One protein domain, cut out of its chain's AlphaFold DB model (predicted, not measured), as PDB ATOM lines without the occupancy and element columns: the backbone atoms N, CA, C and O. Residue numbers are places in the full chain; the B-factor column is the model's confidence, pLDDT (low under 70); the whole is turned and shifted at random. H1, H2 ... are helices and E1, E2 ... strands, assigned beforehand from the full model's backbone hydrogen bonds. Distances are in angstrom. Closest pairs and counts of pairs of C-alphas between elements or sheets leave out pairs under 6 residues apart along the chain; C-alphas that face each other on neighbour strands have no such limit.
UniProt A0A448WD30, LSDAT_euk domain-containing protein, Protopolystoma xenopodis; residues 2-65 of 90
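AT A GLANCE: This is residues 2 to 65 of the 90 residues of the protein "LSDAT_euk domain-containing protein" of Protopolystoma xenopodis (UniProt A0A448WD30). The long helix H2 runs loosely side by side with a narrow ribbon of two short parallel strands, E1 and E2, and the short helix H1 lies where the ribbon begins. The whole is drawn out lengthwise: the bare loop of residues 38 to 44 sticks out at one end, and at the other a tail ends in residues 60 to 65, which stick out with the small helix H3. The printed part has 64 residues with three named helices and two named strands, in the order H1, E1, H2, E2, H3; the sheet has the order E1, E2 and is parallel, and the class is mixed, helices and strands. It is loose, with a radius of gyration of the C-alphas of 14.1 A, and elongated, spanning 41 by 23 by 17 A.

IN THESE COORDINATES: H1 is residues 2 to 7, with C-alpha 2 at (33.473, 5.142, 43.680). E1 follows at residues 11 to 14 and is 9.9 A long from first to last C-alpha. H2, residues 20 to 37, is 26.7 A long, from C-alpha 20 at (25.575, 18.696, 35.360) to C-alpha 37 at (41.839, -2.519, 34.714). E2 is residues 49 to 52, 10.4 A long. H3 is residues 62 to 65, with C-alpha 65 at (16.607, 2.666, 19.331).

HOW THE PARTS SIT: E1 and E2 are parallel neighbours, with 19 degrees between their directions. The C-alphas of Ile 12 and Cys 50 face each other at 4.5 A. N 14 and O 51 are within hydrogen-bond range at 2.9 A, as are N 51 and O 12 at 2.8 A. E1, H2 and E2 form a strand-helix-strand unit, two parallel neighbour strands with a helix between them along the chain, and its crossover is right-handed. The closest C-alphas of E1 and H2 are those of Thr 14 and Ile 22, 6.7 A apart. H1 and H2 only just touch, with 3 pairs of C-alphas within 8 A, and H2 does so with residues 28 to 32 alone. Their closest C-alphas are those of Ile 2 and Leu 29, 6.8 A apart. They run the same way at a steep tilt of 58 degrees. H3 is apart from H1, E1 and H2. In H1 every O i to N i+4 pair is within hydrogen-bond range, in H2 12 of 14 are, and H3 is too short for such a pair.

THE WHOLE: The two C-alphas farthest apart are those of Gly 40 and Gly 57, at 41.9 A. Without the stretches that stand free, residues 38 to 44 and 60 to 65, the body spans 35 by 18 by 16 A. The printed part has no cut. The link from H2 to E2, 11 residues, is long, and that from E2 to H3 is short; those from H1 to E1 and E1 to H2 are tight. The mean pLDDT of the printed part is 77.7, and residues 34 to 46, of which 34 to 37 belong to H2, are under 70.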
ATOM      1  N   ILE A   2      33.177   6.447  44.319       83.50
ATOM      2  CA  ILE A   2      33.473   5.142  43.680       83.50
ATOM      3  C   ILE A   2      33.992   4.078  44.660       83.50
ATOM      4  O   ILE A   2      33.478   2.964  44.693       83.50
ATOM      5  N   LYS A   3      34.944   4.440  45.531       83.44
ATOM      6  CA  LYS A   3      35.459   3.536  46.574       83.44
ATOM      7  C   LYS A   3      34.349   2.980  47.472       83.44
ATOM      8  O   LYS A   3      34.315   1.779  47.694       83.44
ATOM      9  N   ALA A   4      33.440   3.838  47.939       85.12
ATOM     10  CA  ALA A   4      32.338   3.438  48.814       85.12
ATOM     11  C   ALA A   4      31.400   2.451  48.106       85.12
ATOM     12  O   ALA A   4      31.121   1.384  48.642       85.12
ATOM     13  N   VAL A   5      31.009   2.770  46.866       85.88
ATOM     14  CA  VAL A   5      30.140   1.920  46.038       85.88
ATOM     15  C   VAL A   5      30.744   0.530  45.842       85.88
ATOM     16  O   VAL A   5      30.045  -0.470  45.978       85.88
ATOM     17  N   ARG A   6      32.053   0.453  45.589       82.00
ATOM     18  CA  ARG A   6      32.764  -0.820  45.429       82.00
ATOM     19  C   ARG A   6      32.852  -1.611  46.726       82.00
ATOM     20  O   ARG A   6      32.588  -2.808  46.722       82.00
ATOM     21  N   THR A   7      33.196  -0.952  47.834       84.94
ATOM     22  CA  THR A   7      33.313  -1.622  49.139       84.94
ATOM     23  C   THR A   7      31.990  -2.198  49.621       84.94
ATOM     24  O   THR A   7      31.990  -3.225  50.291       84.94
ATOM     25  N   SER A   8      30.871  -1.562  49.273       86.12
ATOM     26  CA  SER A   8      29.541  -1.984  49.705       86.12
ATOM     27  C   SER A   8      28.755  -2.753  48.640       86.12
ATOM     28  O   SER A   8      27.595  -3.058  48.889       86.12
ATOM     29  N   ASP A   9      29.329  -3.015  47.456       83.31
ATOM     30  CA  ASP A   9      28.605  -3.552  46.283       83.31
ATOM     31  C   ASP A   9      27.280  -2.802  46.034       83.31
ATOM     32  O   ASP A   9      26.226  -3.395  45.798       83.31
ATOM     33  N   ALA A  10      27.325  -1.474  46.164       87.06
ATOM     34  CA  ALA A  10      26.146  -0.634  46.027       87.06
ATOM     35  C   ALA A  10      25.829  -0.335  44.558       87.06
ATOM     36  O   ALA A  10      26.669  -0.429  43.662       87.06
ATOM     37  N   LEU A  11      24.582   0.068  44.336       88.62
ATOM     38  CA  LEU A  11      24.072   0.511  43.051       88.62
ATOM     39  C   LEU A  11      24.045   2.041  43.007       88.62
ATOM     40  O   LEU A  11      23.484   2.678  43.897       88.62
ATOM     41  N   ILE A  12      24.602   2.628  41.950       89.50
ATOM     42  CA  ILE A  12      24.445   4.058  41.670       89.50
ATOM     43  C   ILE A  12      23.152   4.247  40.866       89.50
ATOM     44  O   ILE A  12      22.979   3.617  39.824       89.50
ATOM     45  N   ILE A  13      22.253   5.116  41.331       89.94
ATOM     46  CA  ILE A  13      21.025   5.486  40.610       89.94
ATOM     47  C   ILE A  13      21.099   6.973  40.262       89.94
ATOM     48  O   ILE A  13      21.311   7.807  41.140       89.94
ATOM     49  N   THR A  14      20.943   7.305  38.980       89.31
ATOM     50  CA  THR A  14      21.009   8.683  38.459       89.31
ATOM     51  C   THR A  14      19.889   8.960  37.456       89.31
ATOM     52  O   THR A  14      19.177   8.044  37.053       89.31
ATOM     53  N   SER A  15      19.752  10.208  36.994       85.94
ATOM     54  CA  SER A  15      18.811  10.567  35.920       85.94
ATOM     55  C   SER A  15      19.226  10.061  34.531       85.94
ATOM     56  O   SER A  15      18.481  10.224  33.575       85.94
ATOM     57  N   GLY A  16      20.421   9.478  34.370       83.88
ATOM     58  CA  GLY A  16      20.874   8.945  33.080       83.88
ATOM     59  C   GLY A  16      21.080   9.986  31.972       83.88
ATOM     60  O   GLY A  16      21.253   9.601  30.822       83.88
ATOM     61  N   LEU A  17      21.062  11.282  32.301       82.88
ATOM     62  CA  LEU A  17      21.370  12.379  31.382       82.88
ATOM     63  C   LEU A  17      22.815  12.848  31.622       82.88
ATOM     64  O   LEU A  17      23.184  13.103  32.765       82.88
ATOM     65  N   ASN A  18      23.629  13.013  30.579       81.69
ATOM     66  CA  ASN A  18      25.016  13.504  30.665       81.69
ATOM     67  C   ASN A  18      25.063  15.028  30.770       81.69
ATOM     68  O   ASN A  18      25.583  15.745  29.916       81.69
ATOM     69  N   LEU A  19      24.472  15.523  31.850       80.81
ATOM     70  CA  LEU A  19      24.386  16.933  32.179       80.81
ATOM     71  C   LEU A  19      24.717  17.125  33.662       80.81
ATOM     72  O   LEU A  19      24.452  16.256  34.501       80.81
ATOM     73  N   GLY A  20      25.295  18.282  33.985       85.69
ATOM     74  CA  GLY A  20      25.575  18.696  35.360       85.69
ATOM     75  C   GLY A  20      26.348  17.651  36.171       85.69
ATOM     76  O   GLY A  20      27.361  17.111  35.725       85.69
ATOM     77  N   ILE A  21      25.858  17.356  37.378       85.12
ATOM     78  CA  ILE A  21      26.537  16.466  38.331       85.12
ATOM     79  C   ILE A  21      26.598  15.007  37.858       85.12
ATOM     80  O   ILE A  21      27.522  14.283  38.222       85.12
ATOM     81  N   ILE A  22      25.660  14.576  37.010       86.94
ATOM     82  CA  ILE A  22      25.620  13.199  36.502       86.94
ATOM     83  C   ILE A  22      26.756  12.947  35.511       86.94
ATOM     84  O   ILE A  22      27.341  11.866  35.523       86.94
ATOM     85  N   LYS A  23      27.144  13.962  34.730       86.00
ATOM     86  CA  LYS A  23      28.340  13.898  33.885       86.00
ATOM     87  C   LYS A  23      29.601  13.661  34.714       86.00
ATOM     88  O   LYS A  23      30.363  12.755  34.410       86.00
ATOM     89  N   ALA A  24      29.788  14.419  35.795       87.50
ATOM     90  CA  ALA A  24      30.942  14.247  36.681       87.50
ATOM     91  C   ALA A  24      30.967  12.858  37.347       87.50
ATOM     92  O   ALA A  24      32.032  12.271  37.522       87.50
ATOM     93  N   VAL A  25      29.794  12.311  37.691       86.25
ATOM     94  CA  VAL A  25      29.654  10.929  38.180       86.25
ATOM     95  C   VAL A  25      30.081   9.915  37.115       86.25
ATOM     96  O   VAL A  25      30.792   8.970  37.450       86.25
ATOM     97  N   GLY A  26      29.668  10.113  35.858       84.81
ATOM     98  CA  GLY A  26      30.058   9.272  34.723       84.81
ATOM     99  C   GLY A  26      31.558   9.331  34.438       84.81
ATOM    100  O   GLY A  26      32.197   8.285  34.368       84.81
ATOM    101  N   ASP A  27      32.129  10.538  34.378       86.19
ATOM    102  CA  ASP A  27      33.564  10.760  34.166       86.19
ATOM    103  C   ASP A  27      34.389  10.066  35.278       86.19
ATOM    104  O   ASP A  27      35.323   9.320  34.996       86.19
ATOM    105  N   ALA A  28      33.983  10.208  36.549       85.56
ATOM    106  CA  ALA A  28      34.648   9.548  37.678       85.56
ATOM    107  C   ALA A  28      34.498   8.012  37.673       85.56
ATOM    108  O   ALA A  28      35.334   7.300  38.236       85.56
ATOM    109  N   LEU A  29      33.415   7.489  37.091       83.06
ATOM    110  CA  LEU A  29      33.191   6.053  36.943       83.06
ATOM    111  C   LEU A  29      34.090   5.468  35.850       83.06
ATOM    112  O   LEU A  29      34.711   4.435  36.081       83.06
ATOM    113  N   GLU A  30      34.178   6.137  34.699       81.88
ATOM    114  CA  GLU A  30      35.075   5.775  33.596       81.88
ATOM    115  C   GLU A  30      36.530   5.764  34.076       81.88
ATOM    116  O   GLU A  30      37.220   4.751  33.967       81.88
ATOM    117  N   GLU A  31      36.954   6.849  34.716       79.25
ATOM    118  CA  GLU A  31      38.282   6.992  35.305       79.25
ATOM    119  C   GLU A  31      38.560   5.897  36.353       79.25
ATOM    120  O   GLU A  31      39.585   5.213  36.317       79.25
ATOM    121  N   GLY A  32      37.606   5.659  37.257       73.44
ATOM    122  CA  GLY A  32      37.719   4.635  38.291       73.44
ATOM    123  C   GLY A  32      37.764   3.199  37.758       73.44
ATOM    124  O   GLY A  32      38.337   2.330  38.421       73.44
ATOM    125  N   GLU A  33      37.149   2.906  36.613       71.44
ATOM    126  CA  GLU A  33      37.252   1.603  35.940       71.44
ATOM    127  C   GLU A  33      38.598   1.477  35.205       71.44
ATOM    128  O   GLU A  33      39.263   0.454  35.373       71.44
ATOM    129  N   ILE A  34      39.067   2.517  34.499       63.31
ATOM    130  CA  ILE A  34      40.361   2.516  33.787       63.31
ATOM    131  C   ILE A  34      41.521   2.239  34.754       63.31
ATOM    132  O   ILE A  34      42.309   1.322  34.520       63.31
ATOM    133  N   TYR A  35      41.584   2.951  35.884       58.66
ATOM    134  CA  TYR A  35      42.672   2.800  36.862       58.66
ATOM    135  C   TYR A  35      42.740   1.429  37.542       58.66
ATOM    136  O   TYR A  35      43.765   1.082  38.122       58.66
ATOM    137  N   HIS A  36      41.662   0.649  37.494       55.88
ATOM    138  CA  HIS A  36      41.612  -0.681  38.101       55.88
ATOM    139  C   HIS A  36      41.716  -1.823  37.081       55.88
ATOM    140  O   HIS A  36      41.934  -2.961  37.489       55.88
ATOM    141  N   CYS A  37      41.611  -1.537  35.778       50.22
ATOM    142  CA  CYS A  37      41.839  -2.519  34.714       50.22
ATOM    143  C   CYS A  37      43.328  -2.700  34.366       50.22
ATOM    144  O   CYS A  37      43.692  -3.741  33.824       50.22
ATOM    145  N   ASP A  38      44.183  -1.721  34.685       49.59
ATOM    146  CA  ASP A  38      45.613  -1.725  34.320       49.59
ATOM    147  C   ASP A  38      46.487  -2.587  35.261       49.59
ATOM    148  O   ASP A  38      47.630  -2.927  34.968       49.59
ATOM    149  N   GLY A  39      45.930  -3.012  36.400       48.47
ATOM    150  CA  GLY A  39      46.580  -3.895  37.369       48.47
ATOM    151  C   GLY A  39      46.106  -5.341  37.244       48.47
ATOM    152  O   GLY A  39      45.301  -5.778  38.055       48.47
ATOM    153  N   GLY A  40      46.593  -6.060  36.230       44.66
ATOM    154  CA  GLY A  40      46.630  -7.528  36.149       44.66
ATOM    155  C   GLY A  40      45.410  -8.311  36.660       44.66
ATOM    156  O   GLY A  40      45.351  -8.666  37.828       44.66
ATOM    157  N   LEU A  41      44.508  -8.677  35.743       47.00
ATOM    158  CA  LEU A  41      43.688  -9.904  35.741       47.00
ATOM    159  C   LEU A  41      43.262 -10.486  37.113       47.00
ATOM    160  O   LEU A  41      43.391 -11.685  37.340       47.00
ATOM    161  N   ASP A  42      42.687  -9.691  38.011       47.53
ATOM    162  CA  ASP A  42      41.880 -10.241  39.102       47.53
ATOM    163  C   ASP A  42      40.409 -10.015  38.735       47.53
ATOM    164  O   ASP A  42      39.819  -8.960  38.969       47.53
ATOM    165  N   SER A  43      39.786 -11.047  38.160       50.59
ATOM    166  CA  SER A  43      38.349 -11.126  37.826       50.59
ATOM    167  C   SER A  43      37.409 -10.966  39.037       50.59
ATOM    168  O   SER A  43      36.193 -11.124  38.924       50.59
ATOM    169  N   ARG A  44      37.972 -10.655  40.210       50.78
ATOM    170  CA  ARG A  44      37.307 -10.455  41.497       50.78
ATOM    171  C   ARG A  44      36.892  -9.010  41.756       50.78
ATOM    172  O   ARG A  44      36.108  -8.777  42.678       50.78
ATOM    173  N   PHE A  45      37.350  -8.044  40.959       56.91
ATOM    174  CA  PHE A  45      36.835  -6.679  41.050       56.91
ATOM    175  C   PHE A  45      35.431  -6.620  40.442       56.91
ATOM    176  O   PHE A  45      35.241  -6.633  39.226       56.91
ATOM    177  N   LYS A  46      34.420  -6.599  41.320       63.75
ATOM    178  CA  LYS A  46      33.017  -6.431  40.936       63.75
ATOM    179  C   LYS A  46      32.875  -5.132  40.142       63.75
ATOM    180  O   LYS A  46      33.144  -4.056  40.680       63.75
ATOM    181  N   LYS A  47      32.430  -5.241  38.885       71.56
ATOM    182  CA  LYS A  47      32.070  -4.081  38.062       71.56
ATOM    183  C   LYS A  47      31.077  -3.214  38.819       71.56
ATOM    184  O   LYS A  47      30.084  -3.713  39.355       71.56
ATOM    185  N   THR A  48      31.347  -1.919  38.841       78.88
ATOM    186  CA  THR A  48      30.476  -0.952  39.500       78.88
ATOM    187  C   THR A  48      29.129  -0.907  38.771       78.88
ATOM    188  O   THR A  48      29.084  -0.707  37.557       78.88
ATOM    189  N   LYS A  49      28.016  -1.112  39.486       84.81
ATOM    190  CA  LYS A  49      26.669  -1.115  38.892       84.81
ATOM    191  C   LYS A  49      26.093   0.300  38.898       84.81
ATOM    192  O   LYS A  49      26.082   0.961  39.938       84.81
ATOM    193  N   CYS A  50      25.565   0.744  37.759       85.81
ATOM    194  CA  CYS A  50      24.884   2.031  37.635       85.81
ATOM    195  C   CYS A  50      23.614   1.900  36.787       85.81
ATOM    196  O   CYS A  50      23.636   1.269  35.733       85.81
ATOM    197  N   ILE A  51      22.524   2.527  37.236       88.38
ATOM    198  CA  ILE A  51      21.270   2.669  36.490       88.38
ATOM    199  C   ILE A  51      20.980   4.160  36.296       88.38
ATOM    200  O   ILE A  51      20.972   4.939  37.249       88.38
ATOM    201  N   GLY A  52      20.746   4.553  35.043       88.81
ATOM    202  CA  GLY A  52      20.283   5.887  34.668       88.81
ATOM    203  C   GLY A  52      18.809   5.852  34.270       88.81
ATOM    204  O   GLY A  52      18.440   5.086  33.384       88.81
ATOM    205  N   ILE A  53      17.972   6.667  34.912       89.25
ATOM    206  CA  ILE A  53      16.536   6.777  34.628       89.25
ATOM    207  C   ILE A  53      16.274   8.092  33.897       89.25
ATOM    208  O   ILE A  53      16.096   9.132  34.530       89.25
ATOM    209  N   ALA A  54      16.238   8.030  32.565       87.25
ATOM    210  CA  ALA A  54      16.030   9.193  31.708       87.25
ATOM    211  C   ALA A  54      14.609   9.220  31.111       87.25
ATOM    212  O   ALA A  54      14.113   8.183  30.659       87.25
ATOM    213  N   PRO A  55      13.948  10.391  31.045       87.00
ATOM    214  CA  PRO A  55      12.697  10.532  30.310       87.00
ATOM    215  C   PRO A  55      12.937  10.354  28.805       87.00
ATOM    216  O   PRO A  55      13.807  10.995  28.218       87.00
ATOM    217  N   TRP A  56      12.118   9.528  28.151       85.56
ATOM    218  CA  TRP A  56      12.293   9.165  26.737       85.56
ATOM    219  C   TRP A  56      12.331  10.361  25.773       85.56
ATOM    220  O   TRP A  56      13.071  10.354  24.791       85.56
ATOM    221  N   GLY A  57      11.575  11.423  26.073       88.44
ATOM    222  CA  GLY A  57      11.556  12.651  25.271       88.44
ATOM    223  C   GLY A  57      12.905  13.380  25.202       88.44
ATOM    224  O   GLY A  57      13.125  14.133  24.260       88.44
ATOM    225  N   TYR A  58      13.807  13.117  26.152       83.38
ATOM    226  CA  TYR A  58      15.135  13.729  26.252       83.38
ATOM    227  C   TYR A  58      16.230  12.857  25.621       83.38
ATOM    228  O   TYR A  58      17.390  13.259  25.561       83.38
ATOM    229  N   VAL A  59      15.876  11.662  25.133       84.06
ATOM    230  CA  VAL A  59      16.814  10.768  24.453       84.06
ATOM    231  C   VAL A  59      16.996  11.226  23.009       84.06
ATOM    232  O   VAL A  59      16.087  11.122  22.180       84.06
ATOM    233  N   LEU A  60      18.189  11.737  22.704       82.31
ATOM    234  CA  LEU A  60      18.596  12.056  21.336       82.31
ATOM    235  C   LEU A  60      18.760  10.770  20.527       82.31
ATOM    236  O   LEU A  60      19.153   9.730  21.054       82.31
ATOM    237  N   HIS A  61      18.479  10.859  19.230       82.00
ATOM    238  CA  HIS A  61      18.536   9.731  18.301       82.00
ATOM    239  C   HIS A  61      17.682   8.518  18.701       82.00
ATOM    240  O   HIS A  61      17.991   7.377  18.346       82.00
ATOM    241  N   ARG A  62      16.592   8.752  19.445       83.00
ATOM    242  CA  ARG A  62      15.671   7.704  19.903       83.00
ATOM    243  C   ARG A  62      15.086   6.870  18.760       83.00
ATOM    244  O   ARG A  62      14.775   5.704  18.957       83.00
ATOM    245  N   GLU A  63      14.986   7.420  17.554       82.75
ATOM    246  CA  GLU A  63      14.555   6.708  16.348       82.75
ATOM    247  C   GLU A  63      15.456   5.514  16.002       82.75
ATOM    248  O   GLU A  63      14.968   4.496  15.515       82.75
ATOM    249  N   LYS A  64      16.755   5.591  16.328       79.31
ATOM    250  CA  LYS A  64      17.712   4.491  16.125       79.31
ATOM    251  C   LYS A  64      17.511   3.350  17.124       79.31
ATOM    252  O   LYS A  64      17.891   2.223  16.837       79.31
ATOM    253  N   LEU A  65      16.910   3.641  18.279       77.06
ATOM    254  CA  LEU A  65      16.607   2.666  19.331       77.06
ATOM    255  C   LEU A  65      15.275   1.942  19.104       77.06
ATOM    256  O   LEU A  65      15.089   0.834  19.596       77.06
TER     257      LEU A  65